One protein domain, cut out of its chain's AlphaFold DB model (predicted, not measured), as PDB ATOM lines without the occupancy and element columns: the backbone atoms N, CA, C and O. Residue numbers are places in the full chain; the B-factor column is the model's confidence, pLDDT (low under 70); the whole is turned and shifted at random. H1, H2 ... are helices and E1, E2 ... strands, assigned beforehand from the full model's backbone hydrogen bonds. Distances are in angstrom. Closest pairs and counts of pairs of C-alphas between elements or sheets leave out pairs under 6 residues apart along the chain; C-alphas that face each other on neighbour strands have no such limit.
ATOM      1  N   ASN A 209       6.167 -37.230   0.861       83.62
ATOM      2  CA  ASN A 209       6.438 -37.522   2.267       83.62
ATOM      3  C   ASN A 209       7.598 -36.656   2.757       83.62
ATOM      4  O   ASN A 209       8.716 -36.806   2.266       83.62
ATOM      5  N   LEU A 210       7.342 -35.740   3.696       86.31
ATOM      6  CA  LEU A 210       8.383 -34.888   4.276       86.31
ATOM      7  C   LEU A 210       9.421 -35.760   4.994       86.31
ATOM      8  O   LEU A 210       9.080 -36.477   5.927       86.31
ATOM      9  N   LEU A 211      10.676 -35.667   4.564       84.44
ATOM     10  CA  LEU A 211      11.801 -36.369   5.178       84.44
ATOM     11  C   LEU A 211      12.489 -35.493   6.220       84.44
ATOM     12  O   LEU A 211      12.813 -35.953   7.309       84.44
ATOM     13  N   MET A 212      12.722 -34.222   5.883       84.19
ATOM     14  CA  MET A 212      13.413 -33.290   6.770       84.19
ATOM     15  C   MET A 212      13.185 -31.827   6.383       84.19
ATOM     16  O   MET A 212      12.815 -31.493   5.251       84.19
ATOM     17  N   GLU A 213      13.500 -30.954   7.337       89.75
ATOM     18  CA  GLU A 213      13.598 -29.510   7.166       89.75
ATOM     19  C   GLU A 213      15.006 -29.029   7.564       89.75
ATOM     20  O   GLU A 213      15.600 -29.514   8.534       89.75
ATOM     21  N   ARG A 214      15.557 -28.085   6.794       87.06
ATOM     22  CA  ARG A 214      16.843 -27.423   7.047       87.06
ATOM     23  C   ARG A 214      16.712 -25.936   6.783       87.06
ATOM     24  O   ARG A 214      16.066 -25.541   5.820       87.06
ATOM     25  N   THR A 215      17.344 -25.116   7.611       89.88
ATOM     26  CA  THR A 215      17.391 -23.668   7.396       89.88
ATOM     27  C   THR A 215      18.822 -23.266   7.086       89.88
ATOM     28  O   THR A 215      19.712 -23.523   7.889       89.88
ATOM     29  N   LEU A 216      19.032 -22.655   5.923       87.25
ATOM     30  CA  LEU A 216      20.277 -21.973   5.588       87.25
ATOM     31  C   LEU A 216      20.145 -20.532   6.072       87.25
ATOM     32  O   LEU A 216      19.261 -19.824   5.594       87.25
ATOM     33  N   THR A 217      20.957 -20.120   7.037       88.38
ATOM     34  CA  THR A 217      20.834 -18.808   7.677       88.38
ATOM     35  C   THR A 217      21.766 -17.772   7.059       88.38
ATOM     36  O   THR A 217      22.770 -18.130   6.446       88.38
ATOM     37  N   ASN A 218      21.441 -16.488   7.238       84.00
ATOM     38  CA  ASN A 218      22.311 -15.351   6.888       84.00
ATOM     39  C   ASN A 218      22.785 -15.337   5.422       84.00
ATOM     40  O   ASN A 218      23.903 -14.929   5.111       84.00
ATOM     41  N   ILE A 219      21.944 -15.794   4.492       85.88
ATOM     42  CA  ILE A 219      22.297 -15.844   3.076       85.88
ATOM     43  C   ILE A 219      22.147 -14.450   2.469       85.88
ATOM     44  O   ILE A 219      21.038 -13.923   2.341       85.88
ATOM     45  N   THR A 220      23.275 -13.867   2.072       82.19
ATOM     46  CA  THR A 220      23.360 -12.548   1.430       82.19
ATOM     47  C   THR A 220      23.321 -12.639  -0.095       82.19
ATOM     48  O   THR A 220      22.785 -11.745  -0.747       82.19
ATOM     49  N   ASP A 221      23.779 -13.760  -0.664       81.81
ATOM     50  CA  ASP A 221      23.681 -14.065  -2.092       81.81
ATOM     51  C   ASP A 221      22.889 -15.356  -2.342       81.81
ATOM     52  O   ASP A 221      23.244 -16.458  -1.925       81.81
ATOM     53  N   THR A 222      21.807 -15.222  -3.105       71.06
ATOM     54  CA  THR A 222      20.930 -16.334  -3.475       71.06
ATOM     55  C   THR A 222      21.604 -17.417  -4.324       71.06
ATOM     56  O   THR A 222      21.092 -18.539  -4.366       71.06
ATOM     57  N   ALA A 223      22.740 -17.131  -4.973       76.25
ATOM     58  CA  ALA A 223      23.520 -18.142  -5.686       76.25
ATOM     59  C   ALA A 223      24.069 -19.223  -4.733       76.25
ATOM     60  O   ALA A 223      24.093 -20.405  -5.095       76.25
ATOM     61  N   GLN A 224      24.386 -18.850  -3.486       78.94
ATOM     62  CA  GLN A 224      24.882 -19.765  -2.450       78.94
ATOM     63  C   GLN A 224      23.854 -20.843  -2.093       78.94
ATOM     64  O   GLN A 224      24.217 -21.980  -1.801       78.94
ATOM     65  N   VAL A 225      22.553 -20.537  -2.193       76.69
ATOM     66  CA  VAL A 225      21.472 -21.482  -1.867       76.69
ATOM     67  C   VAL A 225      21.575 -22.756  -2.703       76.69
ATOM     68  O   VAL A 225      21.339 -23.841  -2.183       76.69
ATOM     69  N   LYS A 226      21.938 -22.653  -3.992       73.88
ATOM     70  CA  LYS A 226      22.046 -23.831  -4.868       73.88
ATOM     71  C   LYS A 226      23.259 -24.693  -4.508       73.88
ATOM     72  O   LYS A 226      23.152 -25.913  -4.540       73.88
ATOM     73  N   GLN A 227      24.381 -24.067  -4.155       79.00
ATOM     74  CA  GLN A 227      25.599 -24.770  -3.746       79.00
ATOM     75  C   GLN A 227      25.398 -25.483  -2.405       79.00
ATOM     76  O   GLN A 227      25.632 -26.684  -2.307       79.00
ATOM     77  N   LEU A 228      24.869 -24.774  -1.405       79.88
ATOM     78  CA  LEU A 228      24.568 -25.329  -0.084       79.88
ATOM     79  C   LEU A 228      23.499 -26.429  -0.148       79.88
ATOM     80  O   LEU A 228      23.595 -27.430   0.555       79.88
ATOM     81  N   LEU A 229      22.507 -26.281  -1.033       77.94
ATOM     82  CA  LEU A 229      21.536 -27.338  -1.306       77.94
ATOM     83  C   LEU A 229      22.203 -28.588  -1.895       77.94
ATOM     84  O   LEU A 229      21.876 -29.693  -1.473       77.94
ATOM     85  N   ALA A 230      23.117 -28.431  -2.857       74.88
ATOM     86  CA  ALA A 230      23.838 -29.559  -3.444       74.88
ATOM     87  C   ALA A 230      24.684 -30.294  -2.391       74.88
ATOM     88  O   ALA A 230      24.660 -31.519  -2.349       74.88
ATOM     89  N   LEU A 231      25.354 -29.556  -1.500       77.94
ATOM     90  CA  LEU A 231      26.080 -30.114  -0.354       77.94
ATOM     91  C   LEU A 231      25.170 -30.927   0.575       77.94
ATOM     92  O   LEU A 231      25.501 -32.062   0.908       77.94
ATOM     93  N   GLU A 232      24.013 -30.381   0.967       74.81
ATOM     94  CA  GLU A 232      23.094 -31.102   1.859       74.81
ATOM     95  C   GLU A 232      22.499 -32.340   1.179       74.81
ATOM     96  O   GLU A 232      22.349 -33.371   1.825       74.81
ATOM     97  N   LEU A 233      22.212 -32.276  -0.125       74.19
ATOM     98  CA  LEU A 233      21.760 -33.434  -0.900       74.19
ATOM     99  C   LEU A 233      22.830 -34.533  -0.950       74.19
ATOM    100  O   LEU A 233      22.503 -35.689  -0.702       74.19
ATOM    101  N   SER A 234      24.096 -34.184  -1.202       74.31
ATOM    102  CA  SER A 234      25.207 -35.146  -1.218       74.31
ATOM    103  C   SER A 234      25.498 -35.758   0.153       74.31
ATOM    104  O   SER A 234      25.935 -36.899   0.227       74.31
ATOM    105  N   ARG A 235      25.248 -35.032   1.250       74.50
ATOM    106  CA  ARG A 235      25.412 -35.550   2.622       74.50
ATOM    107  C   ARG A 235      24.346 -36.584   3.000       74.50
ATOM    108  O   ARG A 235      24.544 -37.354   3.931       74.50
ATOM    109  N   GLN A 236      23.190 -36.528   2.345       67.44
ATOM    110  CA  GLN A 236      21.987 -37.274   2.719       67.44
ATOM    111  C   GLN A 236      21.703 -38.457   1.787       67.44
ATOM    112  O   GLN A 236      20.874 -39.297   2.127       67.44
ATOM    113  N   LEU A 237      22.315 -38.492   0.599       70.94
ATOM    114  CA  LEU A 237      21.977 -39.425  -0.473       70.94
ATOM    115  C   LEU A 237      23.241 -40.115  -0.999       70.94
ATOM    116  O   LEU A 237      24.066 -39.489  -1.666       70.94
ATOM    117  N   ASP A 238      23.356 -41.416  -0.737       64.69
ATOM    118  CA  ASP A 238      24.578 -42.201  -0.972       64.69
ATOM    119  C   ASP A 238      24.922 -42.413  -2.461       64.69
ATOM    120  O   ASP A 238      26.079 -42.626  -2.813       64.69
ATOM    121  N   ASN A 239      23.939 -42.320  -3.366       69.75
ATOM    122  CA  ASN A 239      24.076 -42.730  -4.774       69.75
ATOM    123  C   ASN A 239      24.316 -41.570  -5.759       69.75
ATOM    124  O   ASN A 239      24.002 -41.680  -6.948       69.75
ATOM    125  N   GLY A 240      24.832 -40.436  -5.276       75.12
ATOM    126  CA  GLY A 240      24.947 -39.212  -6.072       75.12
ATOM    127  C   GLY A 240      23.577 -38.622  -6.428       75.12
ATOM    128  O   GLY A 240      22.532 -39.252  -6.254       75.12
ATOM    129  N   VAL A 241      23.550 -37.368  -6.880       83.19
ATOM    130  CA  VAL A 241      22.294 -36.615  -7.013       83.19
ATOM    131  C   VAL A 241      22.205 -35.945  -8.377       83.19
ATOM    132  O   VAL A 241      23.012 -35.082  -8.714       83.19
ATOM    133  N   GLN A 242      21.185 -36.310  -9.156       87.88
ATOM    134  CA  GLN A 242      20.900 -35.724 -10.463       87.88
ATOM    135  C   GLN A 242      19.666 -34.822 -10.393       87.88
ATOM    136  O   GLN A 242      18.595 -35.248  -9.967       87.88
ATOM    137  N   GLU A 243      19.777 -33.575 -10.856       90.25
ATOM    138  CA  GLU A 243      18.612 -32.696 -11.015       90.25
ATOM    139  C   GLU A 243      17.723 -33.205 -12.163       90.25
ATOM    140  O   GLU A 243      18.152 -33.294 -13.312       90.25
ATOM    141  N   VAL A 244      16.467 -33.534 -11.855       92.38
ATOM    142  CA  VAL A 244      15.486 -34.069 -12.817       92.38
ATOM    143  C   VAL A 244      14.351 -33.097 -13.138       92.38
ATOM    144  O   VAL A 244      13.630 -33.293 -14.125       92.38
ATOM    145  N   VAL A 245      14.181 -32.060 -12.310       91.56
ATOM    146  CA  VAL A 245      13.331 -30.892 -12.572       91.56
ATOM    147  C   VAL A 245      14.092 -29.634 -12.157       91.56
ATOM    148  O   VAL A 245      14.372 -29.483 -10.963       91.56
ATOM    149  N   PRO A 246      14.372 -28.706 -13.092       89.75
ATOM    150  CA  PRO A 246      15.065 -27.473 -12.764       89.75
ATOM    151  C   PRO A 246      14.204 -26.562 -11.894       89.75
ATOM    152  O   PRO A 246      12.972 -26.571 -11.984       89.75
ATOM    153  N   GLY A 247      14.881 -25.751 -11.082       88.25
ATOM    154  CA  GLY A 247      14.262 -24.852 -10.113       88.25
ATOM    155  C   GLY A 247      13.216 -23.918 -10.726       88.25
ATOM    156  O   GLY A 247      13.556 -23.072 -11.551       88.25
ATOM    157  N   PHE A 248      11.967 -23.999 -10.269       89.12
ATOM    158  CA  PHE A 248      10.882 -23.099 -10.681       89.12
ATOM    159  C   PHE A 248      10.099 -22.580  -9.471       89.12
ATOM    160  O   PHE A 248      10.099 -23.196  -8.408       89.12
ATOM    161  N   TYR A 249       9.412 -21.447  -9.620       86.25
ATOM    162  CA  TYR A 249       8.601 -20.878  -8.544       86.25
ATOM    163  C   TYR A 249       7.139 -21.343  -8.616       86.25
ATOM    164  O   TYR A 249       6.513 -21.308  -9.676       86.25
ATOM    165  N   ARG A 250       6.573 -21.738  -7.470       83.25
ATOM    166  CA  ARG A 250       5.139 -22.014  -7.268       83.25
ATOM    167  C   ARG A 250       4.756 -21.597  -5.850       83.25
ATOM    168  O   ARG A 250       5.408 -22.007  -4.895       83.25
ATOM    169  N   ASN A 251       3.693 -20.803  -5.704       81.19
ATOM    170  CA  ASN A 251       3.170 -20.340  -4.408       81.19
ATOM    171  C   ASN A 251       4.253 -19.721  -3.496       81.19
ATOM    172  O   ASN A 251       4.380 -20.108  -2.339       81.19
ATOM    173  N   HIS A 252       5.067 -18.807  -4.040       82.19
ATOM    174  CA  HIS A 252       6.180 -18.135  -3.339       82.19
ATOM    175  C   HIS A 252       7.313 -19.055  -2.852       82.19
ATOM    176  O   HIS A 252       8.205 -18.611  -2.133       82.19
ATOM    177  N   LYS A 253       7.321 -20.324  -3.276       87.69
ATOM    178  CA  LYS A 253       8.402 -21.276  -3.019       87.69
ATOM    179  C   LYS A 253       9.154 -21.567  -4.307       87.69
ATOM    180  O   LYS A 253       8.528 -21.711  -5.358       87.69
ATOM    181  N   LYS A 254      10.474 -21.700  -4.226       90.19
ATOM    182  CA  LYS A 254      11.284 -22.292  -5.294       90.19
ATOM    183  C   LYS A 254      11.296 -23.804  -5.112       90.19
ATOM    184  O   LYS A 254      11.427 -24.280  -3.988       90.19
ATOM    185  N   ILE A 255      11.087 -24.553  -6.186       91.19
ATOM    186  CA  ILE A 255      10.920 -26.004  -6.156       91.19
ATOM    187  C   ILE A 255      11.885 -26.639  -7.147       91.19
ATOM    188  O   ILE A 255      11.921 -26.229  -8.305       91.19
ATOM    189  N   TRP A 256      12.601 -27.663  -6.694       92.44
ATOM    190  CA  TRP A 256      13.446 -28.540  -7.502       92.44
ATOM    191  C   TRP A 256      12.999 -29.986  -7.321       92.44
ATOM    192  O   TRP A 256      12.358 -30.320  -6.318       92.44
ATOM    193  N   ALA A 257      13.374 -30.847  -8.262       92.62
ATOM    194  CA  ALA A 257      13.346 -32.282  -8.026       92.62
ATOM    195  C   ALA A 257      14.662 -32.928  -8.448       92.62
ATOM    196  O   ALA A 257      15.237 -32.572  -9.479       92.62
ATOM    197  N   TYR A 258      15.085 -33.900  -7.654       90.69
ATOM    198  CA  TYR A 258      16.321 -34.645  -7.799       90.69
ATOM    199  C   TYR A 258      16.041 -36.146  -7.817       90.69
ATOM    200  O   TYR A 258      15.013 -36.597  -7.310       90.69
ATOM    201  N   GLN A 259      16.955 -36.904  -8.403       90.69
ATOM    202  CA  GLN A 259      16.991 -38.359  -8.371       90.69
ATOM    203  C   GLN A 259      18.311 -38.804  -7.738       90.69
ATOM    204  O   GLN A 259      19.355 -38.234  -8.055       90.69
ATOM    205  N   SER A 260      18.256 -39.811  -6.870       87.50
ATOM    206  CA  SER A 260      19.433 -40.512  -6.350       87.50
ATOM    207  C   SER A 260      19.155 -42.011  -6.361       87.50
ATOM    208  O   SER A 260      18.204 -42.471  -5.730       87.50
ATOM    209  N   GLY A 261      19.924 -42.765  -7.148       86.50
ATOM    210  CA  GLY A 261      19.588 -44.154  -7.471       86.50
ATOM    211  C   GLY A 261      18.179 -44.277  -8.072       86.50
ATOM    212  O   GLY A 261      17.848 -43.622  -9.066       86.50
ATOM    213  N   GLU A 262      17.334 -45.101  -7.450       85.88
ATOM    214  CA  GLU A 262      15.931 -45.294  -7.848       85.88
ATOM    215  C   GLU A 262      14.948 -44.325  -7.171       85.88
ATOM    216  O   GLU A 262      13.766 -44.288  -7.524       85.88
ATOM    217  N   GLU A 263      15.423 -43.524  -6.215       88.88
ATOM    218  CA  GLU A 263      14.580 -42.643  -5.415       88.88
ATOM    219  C   GLU A 263      14.503 -41.228  -5.993       88.88
ATOM    220  O   GLU A 263      15.449 -40.715  -6.598       88.88
ATOM    221  N   PHE A 264      13.365 -40.567  -5.767       90.94
ATOM    222  CA  PHE A 264      13.134 -39.192  -6.191       90.94
ATOM    223  C   PHE A 264      12.813 -38.291  -5.004       90.94
ATOM    224  O   PHE A 264      12.044 -38.639  -4.105       90.94
ATOM    225  N   PHE A 265      13.353 -37.079  -5.056       90.25
ATOM    226  CA  PHE A 265      13.223 -36.086  -4.003       90.25
ATOM    227  C   PHE A 265      12.730 -34.776  -4.584       90.25
ATOM    228  O   PHE A 265      13.262 -34.282  -5.574       90.25
ATOM    229  N   LYS A 266      11.740 -34.168  -3.942       92.06
ATOM    230  CA  LYS A 266      11.367 -32.776  -4.182       92.06
ATOM    231  C   LYS A 266      11.959 -31.917  -3.085       92.06
ATOM    232  O   LYS A 266      11.762 -32.202  -1.908       92.06
ATOM    233  N   VAL A 267      12.580 -30.811  -3.469       91.19
ATOM    234  CA  VAL A 267      13.042 -29.800  -2.520       91.19
ATOM    235  C   VAL A 267      12.248 -28.527  -2.728       91.19
ATOM    236  O   VAL A 267      12.145 -28.033  -3.848       91.19
ATOM    237  N   THR A 268      11.684 -27.983  -1.653       91.56
ATOM    238  CA  THR A 268      11.050 -26.658  -1.673       91.56
ATOM    239  C   THR A 268      11.843 -25.689  -0.816       91.56
ATOM    240  O   THR A 268      12.207 -26.039   0.302       91.56
ATOM    241  N   SER A 269      12.038 -24.469  -1.301       90.94
ATOM    242  CA  SER A 269      12.697 -23.379  -0.591       90.94
ATOM    243  C   SER A 269      11.782 -22.168  -0.508       90.94
ATOM    244  O   SER A 269      11.161 -21.785  -1.501       90.94
ATOM    245  N   HIS A 270      11.726 -21.545   0.661       90.56
ATOM    246  CA  HIS A 270      11.213 -20.190   0.818       90.56
ATOM    247  C   HIS A 270      12.146 -19.394   1.718       90.56
ATOM    248  O   HIS A 270      12.787 -19.962   2.601       90.56
ATOM    249  N   SER A 271      12.225 -18.089   1.472       88.94
ATOM    250  CA  SER A 271      13.064 -17.183   2.247       88.94
ATOM    251  C   SER A 271      12.245 -16.379   3.248       88.94
ATOM    252  O   SER A 271      11.153 -15.920   2.906       88.94
ATOM    253  N   ARG A 272      12.821 -16.108   4.415       87.50
ATOM    254  CA  ARG A 272      12.358 -15.110   5.386       87.50
ATOM    255  C   ARG A 272      13.516 -14.164   5.748       87.50
ATOM    256  O   ARG A 272      14.664 -14.534   5.498       87.50
ATOM    257  N   PRO A 273      13.258 -12.958   6.285       89.12
ATOM    258  CA  PRO A 273      14.318 -12.132   6.864       89.12
ATOM    259  C   PRO A 273      15.115 -12.936   7.895       89.12
ATOM    260  O   PRO A 273      14.517 -13.701   8.656       89.12
ATOM    261  N   ALA A 274      16.442 -12.812   7.876       86.88
ATOM    262  CA  ALA A 274      17.290 -13.509   8.834       86.88
ATOM    263  C   ALA A 274      17.076 -12.957  10.249       86.88
ATOM    264  O   ALA A 274      16.892 -11.753  10.428       86.88
ATOM    265  N   LEU A 275      17.130 -13.830  11.262       80.06
ATOM    266  CA  LEU A 275      17.006 -13.422  12.671       80.06
ATOM    267  C   LEU A 275      18.144 -12.495  13.124       80.06
ATOM    268  O   LEU A 275      17.959 -11.703  14.041       80.06
ATOM    269  N   SER A 276      19.300 -12.583  12.465       81.19
ATOM    270  CA  SER A 276      20.450 -11.695  12.665       81.19
ATOM    271  C   SER A 276      20.206 -10.260  12.185       81.19
ATOM    272  O   SER A 276      20.978  -9.372  12.529       81.19
ATOM    273  N   GLY A 277      19.169 -10.028  11.372       80.12
ATOM    274  CA  GLY A 277      18.937  -8.761  10.676       80.12
ATOM    275  C   GLY A 277      19.704  -8.617   9.356       80.12
ATOM    276  O   GLY A 277      19.380  -7.725   8.574       80.12
ATOM    277  N   GLU A 278      20.649  -9.514   9.048       81.50
ATOM    278  CA  GLU A 278      21.455  -9.465   7.825       81.50
ATOM    279  C   GLU A 278      21.123 -10.605   6.852       81.50
ATOM    280  O   GLU A 278      21.221 -11.794   7.162       81.50
ATOM    281  N   GLY A 279      20.751 -10.242   5.622       86.25
ATOM    282  CA  GLY A 279      20.429 -11.207   4.572       86.25
ATOM    283  C   GLY A 279      19.092 -11.921   4.792       86.25
ATOM    284  O   GLY A 279      18.108 -11.340   5.261       86.25
ATOM    285  N   LYS A 280      19.010 -13.182   4.357       88.50
ATOM    286  CA  LYS A 280      17.789 -13.996   4.425       88.50
ATOM    287  C   LYS A 280      18.080 -15.404   4.917       88.50
ATOM    288  O   LYS A 280      19.072 -16.012   4.532       88.50
ATOM    289  N   ASP A 281      17.131 -15.958   5.658       88.50
ATOM    290  CA  ASP A 281      17.108 -17.380   5.972       88.50
ATOM    291  C   ASP A 281      16.295 -18.123   4.913       88.50
ATOM    292  O   ASP A 281      15.151 -17.759   4.628       88.50
ATOM    293  N   PHE A 282      16.849 -19.195   4.355       89.19
ATOM    294  CA  PHE A 282      16.169 -20.078   3.413       89.19
ATOM    295  C   PHE A 282      15.791 -21.387   4.093       89.19
ATOM    296  O   PHE A 282      16.644 -22.215   4.401       89.19
ATOM    297  N   VAL A 283      14.491 -21.603   4.269       90.19
ATOM    298  CA  VAL A 283      13.951 -22.848   4.817       90.19
ATOM    299  C   VAL A 283      13.720 -23.826   3.667       90.19
ATOM    300  O   VAL A 283      12.845 -23.621   2.814       90.19
ATOM    301  N   LEU A 284      14.523 -24.883   3.659       90.38
ATOM    302  CA  LEU A 284      14.495 -26.006   2.738       90.38
ATOM    303  C   LEU A 284      13.708 -27.166   3.348       90.38
ATOM    304  O   LEU A 284      13.961 -27.582   4.475       90.38
ATOM    305  N   ARG A 285      12.777 -27.725   2.579       90.56
ATOM    306  CA  ARG A 285      12.058 -28.958   2.924       90.56
ATOM    307  C   ARG A 285      12.278 -30.001   1.852       90.56
ATOM    308  O   ARG A 285      12.079 -29.698   0.674       90.56
ATOM    309  N   PHE A 286      12.630 -31.205   2.279       88.88
ATOM    310  CA  PHE A 286      12.913 -32.339   1.411       88.88
ATOM    311  C   PHE A 286      11.779 -33.343   1.534       88.88
ATOM    312  O   PHE A 286      11.425 -33.753   2.637       88.88
ATOM    313  N   PHE A 287      11.215 -33.733   0.401       89.88
ATOM    314  CA  PHE A 287      10.110 -34.674   0.331       89.88
ATOM    315  C   PHE A 287      10.504 -35.856  -0.542       89.88
ATOM    316  O   PHE A 287      10.969 -35.643  -1.662       89.88
ATOM    317  N   LYS A 288      10.257 -37.078  -0.074       89.31
ATOM    318  CA  LYS A 288      10.278 -38.263  -0.930       89.31
ATOM    319  C   LYS A 288       9.064 -38.224  -1.849       89.31
ATOM    320  O   LYS A 288       7.944 -37.985  -1.385       89.31
ATOM    321  N   ILE A 289       9.296 -38.427  -3.139       90.94
ATOM    322  CA  ILE A 289       8.258 -38.410  -4.168       90.94
ATOM    323  C   ILE A 289       8.384 -39.621  -5.099       90.94
ATOM    324  O   ILE A 289       9.428 -40.262  -5.171       90.94
ATOM    325  N   ASP A 290       7.312 -39.926  -5.818       90.31
ATOM    326  CA  ASP A 290       7.232 -40.991  -6.809       90.31
ATOM    327  C   ASP A 290       7.375 -40.465  -8.253       90.31
ATOM    328  O   ASP A 290       7.415 -39.259  -8.530       90.31
ATOM    329  N   ARG A 291       7.465 -41.393  -9.215       90.44
ATOM    330  CA  ARG A 291       7.595 -41.067 -10.646       90.44
ATOM    331  C   ARG A 291       6.432 -40.204 -11.176       90.44
ATOM    332  O   ARG A 291       6.722 -39.216 -11.864       90.44
ATOM    333  N   PRO A 292       5.148 -40.505 -10.889       89.88
ATOM    334  CA  PRO A 292       4.030 -39.626 -11.244       89.88
ATOM    335  C   PRO A 292       4.180 -38.183 -10.741       89.88
ATOM    336  O   PRO A 292       3.962 -37.236 -11.501       89.88
ATOM    337  N   GLN A 293       4.603 -37.992  -9.491       90.19
ATOM    338  CA  GLN A 293       4.830 -36.668  -8.913       90.19
ATOM    339  C   GLN A 293       5.966 -35.924  -9.629       90.19
ATOM    340  O   GLN A 293       5.820 -34.736  -9.936       90.19
ATOM    341  N   VAL A 294       7.067 -36.603  -9.977       91.38
ATOM    342  CA  VAL A 294       8.141 -36.011 -10.799       91.38
ATOM    343  C   VAL A 294       7.600 -35.554 -12.155       91.38
ATOM    344  O   VAL A 294       7.886 -34.435 -12.591       91.38
ATOM    345  N   ALA A 295       6.789 -36.378 -12.825       89.69
ATOM    346  CA  ALA A 295       6.188 -36.027 -14.112       89.69
ATOM    347  C   ALA A 295       5.282 -34.786 -14.006       89.69
ATOM    348  O   ALA A 295       5.364 -33.881 -14.845       89.69
ATOM    349  N   ALA A 296       4.485 -34.686 -12.938       88.94
ATOM    350  CA  ALA A 296       3.654 -33.518 -12.662       88.94
ATOM    351  C   ALA A 296       4.490 -32.242 -12.435       88.94
ATOM    352  O   ALA A 296       4.170 -31.181 -12.985       88.94
ATOM    353  N   LEU A 297       5.597 -32.339 -11.687       90.50
ATOM    354  CA  LEU A 297       6.534 -31.228 -11.477       90.50
ATOM    355  C   LEU A 297       7.211 -30.798 -12.785       90.50
ATOM    356  O   LEU A 297       7.280 -29.599 -13.061       90.50
ATOM    357  N   ARG A 298       7.639 -31.748 -13.630       91.06
ATOM    358  CA  ARG A 298       8.184 -31.457 -14.970       91.06
ATOM    359  C   ARG A 298       7.179 -30.691 -15.826       91.06
ATOM    360  O   ARG A 298       7.534 -29.680 -16.431       91.06
ATOM    361  N   ALA A 299       5.922 -31.137 -15.858       88.12
ATOM    362  CA  ALA A 299       4.864 -30.467 -16.612       88.12
ATOM    363  C   ALA A 299       4.606 -29.040 -16.098       88.12
ATOM    364  O   ALA A 299       4.414 -28.115 -16.890       88.12
ATOM    365  N   PHE A 300       4.634 -28.834 -14.778       86.81
ATOM    366  CA  PHE A 300       4.486 -27.504 -14.192       86.81
ATOM    367  C   PHE A 300       5.672 -26.590 -14.519       86.81
ATOM    368  O   PHE A 300       5.451 -25.471 -14.978       86.81
ATOM    369  N   SER A 301       6.906 -27.071 -14.344       88.44
ATOM    370  CA  SER A 301       8.133 -26.321 -14.644       88.44
ATOM    371  C   SER A 301       8.145 -25.823 -16.097       88.44
ATOM    372  O   SER A 301       8.337 -24.631 -16.346       88.44
ATOM    373  N   LYS A 302       7.783 -26.692 -17.056       87.56
ATOM    374  CA  LYS A 302       7.637 -26.324 -18.477       87.56
ATOM    375  C   LYS A 302       6.618 -25.198 -18.695       87.56
ATOM    376  O   LYS A 302       6.910 -24.237 -19.404       87.56
ATOM    377  N   ARG A 303       5.434 -25.286 -18.074       85.19
ATOM    378  CA  ARG A 303       4.391 -24.245 -18.187       85.19
ATOM    379  C   ARG A 303       4.817 -22.916 -17.558       85.19
ATOM    380  O   ARG A 303       4.553 -21.858 -18.132       85.19
ATOM    381  N   ALA A 304       5.480 -22.962 -16.403       78.56
ATOM    382  CA  ALA A 304       5.987 -21.772 -15.724       78.56
ATOM    383  C   ALA A 304       7.011 -21.042 -16.604       78.56
ATOM    384  O   ALA A 304       6.861 -19.848 -16.857       78.56
ATOM    385  N   TYR A 305       7.967 -21.782 -17.171       78.56
ATOM    386  CA  TYR A 305       8.966 -21.242 -18.093       78.56
ATOM    387  C   TYR A 305       8.332 -20.577 -19.327       78.56
ATOM    388  O   TYR A 305       8.641 -19.429 -19.649       78.56
ATOM    389  N   GLN A 306       7.378 -21.250 -19.981       80.62
ATOM    390  CA  GLN A 306       6.651 -20.690 -21.130       80.62
ATOM    391  C   GLN A 306       5.898 -19.396 -20.778       80.62
ATOM    392  O   GLN A 306       5.846 -18.464 -21.582       80.62
ATOM    393  N   THR A 307       5.325 -19.326 -19.576       75.06
ATOM    394  CA  THR A 307       4.593 -18.144 -19.097       75.06
ATOM    395  C   THR A 307       5.537 -16.962 -18.882       75.06
ATOM    396  O   THR A 307       5.266 -15.873 -19.392       75.06
ATOM    397  N   THR A 308       6.670 -17.180 -18.208       74.75
ATOM    398  CA  THR A 308       7.700 -16.150 -17.996       74.75
ATOM    399  C   THR A 308       8.254 -15.636 -19.324       74.75
ATOM    400  O   THR A 308       8.304 -14.428 -19.535       74.75
ATOM    401  N   MET A 309       8.567 -16.527 -20.272       73.00
ATOM    402  CA  MET A 309       9.053 -16.137 -21.603       73.00
ATOM    403  C   MET A 309       8.057 -15.243 -22.354       73.00
ATOM    404  O   MET A 309       8.439 -14.208 -22.905       73.00
ATOM    405  N   ARG A 310       6.762 -15.588 -22.333       75.31
ATOM    406  CA  ARG A 310       5.703 -14.765 -22.945       75.31
ATOM    407  C   ARG A 310       5.578 -13.391 -22.281       75.31
ATOM    408  O   ARG A 310       5.335 -12.404 -22.976       75.31
ATOM    409  N   GLN A 311       5.730 -13.306 -20.958       73.75
ATOM    410  CA  GLN A 311       5.696 -12.035 -20.225       73.75
ATOM    411  C   GLN A 311       6.899 -11.150 -20.575       73.75
ATOM    412  O   GLN A 311       6.699  -9.982 -20.910       73.75
ATOM    413  N   SER A 312       8.113 -11.705 -20.605       74.25
ATOM    414  CA  SER A 312       9.330 -10.980 -20.995       74.25
ATOM    415  C   SER A 312       9.258 -10.464 -22.435       74.25
ATOM    416  O   SER A 312       9.565  -9.301 -22.693       74.25
ATOM    417  N   GLN A 313       8.759 -11.275 -23.375       74.88
ATOM    418  CA  GLN A 313       8.551 -10.849 -24.766       74.88
ATOM    419  C   GLN A 313       7.522  -9.713 -24.886       74.88
ATOM    420  O   GLN A 313       7.710  -8.779 -25.668       74.88
ATOM    421  N   ARG A 314       6.436  -9.754 -24.101       73.81
ATOM    422  CA  ARG A 314       5.441  -8.667 -24.044       73.81
ATOM    423  C   ARG A 314       6.019  -7.390 -23.426       73.81
ATOM    424  O   ARG A 314       5.727  -6.308 -23.932       73.81
ATOM    425  N   ALA A 315       6.841  -7.504 -22.385       69.31
ATOM    426  CA  ALA A 315       7.523  -6.369 -21.763       69.31
ATOM    427  C   ALA A 315       8.516  -5.705 -22.733       69.31
ATOM    428  O   ALA A 315       8.453  -4.495 -22.924       69.31
ATOM    429  N   ALA A 316       9.333  -6.497 -23.437       71.19
ATOM    430  CA  ALA A 316      10.276  -6.006 -24.445       71.19
ATOM    431  C   ALA A 316       9.584  -5.325 -25.643       71.19
ATOM    432  O   ALA A 316      10.077  -4.339 -26.188       71.19
ATOM    433  N   ARG A 317       8.403  -5.812 -26.054       71.44
ATOM    434  CA  ARG A 317       7.585  -5.146 -27.086       71.44
ATOM    435  C   ARG A 317       6.993  -3.818 -26.603       71.44
ATOM    436  O   ARG A 317       6.863  -2.893 -27.397       71.44
ATOM    437  N   ARG A 318       6.628  -3.714 -25.320       69.00
ATOM    438  CA  ARG A 318       6.108  -2.475 -24.716       69.00
ATOM    439  C   ARG A 318       7.195  -1.420 -24.508       69.00
ATOM    440  O   ARG A 318       6.902  -0.249 -24.707       69.00
ATOM    441  N   SER A 319       8.422  -1.811 -24.156       66.12
ATOM    442  CA  SER A 319       9.544  -0.868 -24.041       66.12
ATOM    443  C   SER A 319       9.962  -0.313 -25.403       66.12
ATOM    444  O   SER A 319      10.144   0.892 -25.525       66.12
ATOM    445  N   ARG A 320       9.991  -1.148 -26.455       67.56
ATOM    446  CA  ARG A 320      10.261  -0.692 -27.834       67.56
ATOM    447  C   ARG A 320       9.217   0.291 -28.378       67.56
ATOM    448  O   ARG A 320       9.586   1.177 -29.126       67.56
ATOM    449  N   LYS A 321       7.943   0.167 -27.983       60.75
ATOM    450  CA  LYS A 321       6.866   1.102 -28.371       60.75
ATOM    451  C   LYS A 321       6.834   2.418 -27.581       60.75
ATOM    452  O   LYS A 321       6.096   3.309 -27.965       60.75
ATOM    453  N   LYS A 322       7.546   2.520 -26.454       58.72
ATOM    454  CA  LYS A 322       7.630   3.750 -25.642       58.72
ATOM    455  C   LYS A 322       8.878   4.589 -25.940       58.72
ATOM    456  O   LYS A 322       8.983   5.690 -25.421       58.72
ATOM    457  N   GLY A 323       9.821   4.045 -26.709       51.41
ATOM    458  CA  GLY A 323      11.053   4.721 -27.128       51.41
ATOM    459  C   GLY A 323      11.080   5.110 -28.610       51.41
ATOM    460  O   GLY A 323      12.154   5.434 -29.103       51.41
ATOM    461  N   SER A 324       9.941   5.022 -29.309       47.09
ATOM    462  CA  SER A 324       9.712   5.540 -30.668       47.09
ATOM    463  C   SER A 324       8.680   6.652 -30.611       47.09
ATOM    464  O   SER A 324       8.880   7.684 -31.270       47.09
TER     465      SER A 324
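AT A GLANCE: This is residues 209 to 324 of the 324 residues of the protein "Exonuclease RNase T and DNA polymerase III" of Clostridium sp. CAG:169 (UniProt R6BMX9). A twisted sheet of five strands curls round one helix, H1, while a much longer helix, H2, packs slantwise over the opposite face at the E2 edge; past the sheet, residues 306 to 324, of which 306 to 320 belong to H2, stick out as a free arm. The printed part has 116 residues, with E1, H1, E2, E3, E4, E5 and H2 in that order along the chain. The sheet's order is E1, E5, E4, E3, E2, antiparallel throughout, and the class is mixed, helices and strands. The whole is loose, with a radius of gyration of the C-alphas of 17.0 A and spans of 58 by 40 by 21 A.

IN THESE COORDINATES: E1, residues 209 to 219, begins at C-alpha 209 (6.438, -37.522, 2.267) and is 26.9 A long. H1, residues 222 to 236, is 21.9 A long. E2 is residues 242 to 250, 21.1 A; E3 is residues 253 to 260, 22.4 A; E4 is residues 263 to 273, 32.9 A; E5 is residues 280 to 289, 27.6 A. H2, residues 291 to 320, is 44.0 A long and ends at C-alpha 320 (10.261, -0.692, -27.834).

HOW THE PARTS SIT: E1 and E5 are antiparallel, with N 211 and O 286 2.8 A apart, within hydrogen-bond range. E2 to E5 form a meander, each strand the antiparallel neighbour of the one before; within range are N 255 and O 248 at 2.8 A, N 265 and O 258 at 2.8 A, and N 285 and O 268 at 2.9 A. H1 and H2 are on opposite faces of the sheet, three layers in all. H1's closest C-alphas to E1 are those of Val 225 and Ile 219, 7.5 A apart. H2 has a height of 6.9 A over the sheet, and the C-alphas of Arg 298 and Val 245 in E2 are 5.7 A apart, the closest of the two elements. In H2 every O i to N i+4 pair is within hydrogen-bond range; in H1 9 of 11 are.

THE WHOLE: The C-alphas of Asp 238 and Ser 324, the two farthest apart, are 58.2 A apart. The printed part has no cut and no long link. Confidence is under 70 at residues 236, 238 to 239, 315 and 318 to 324.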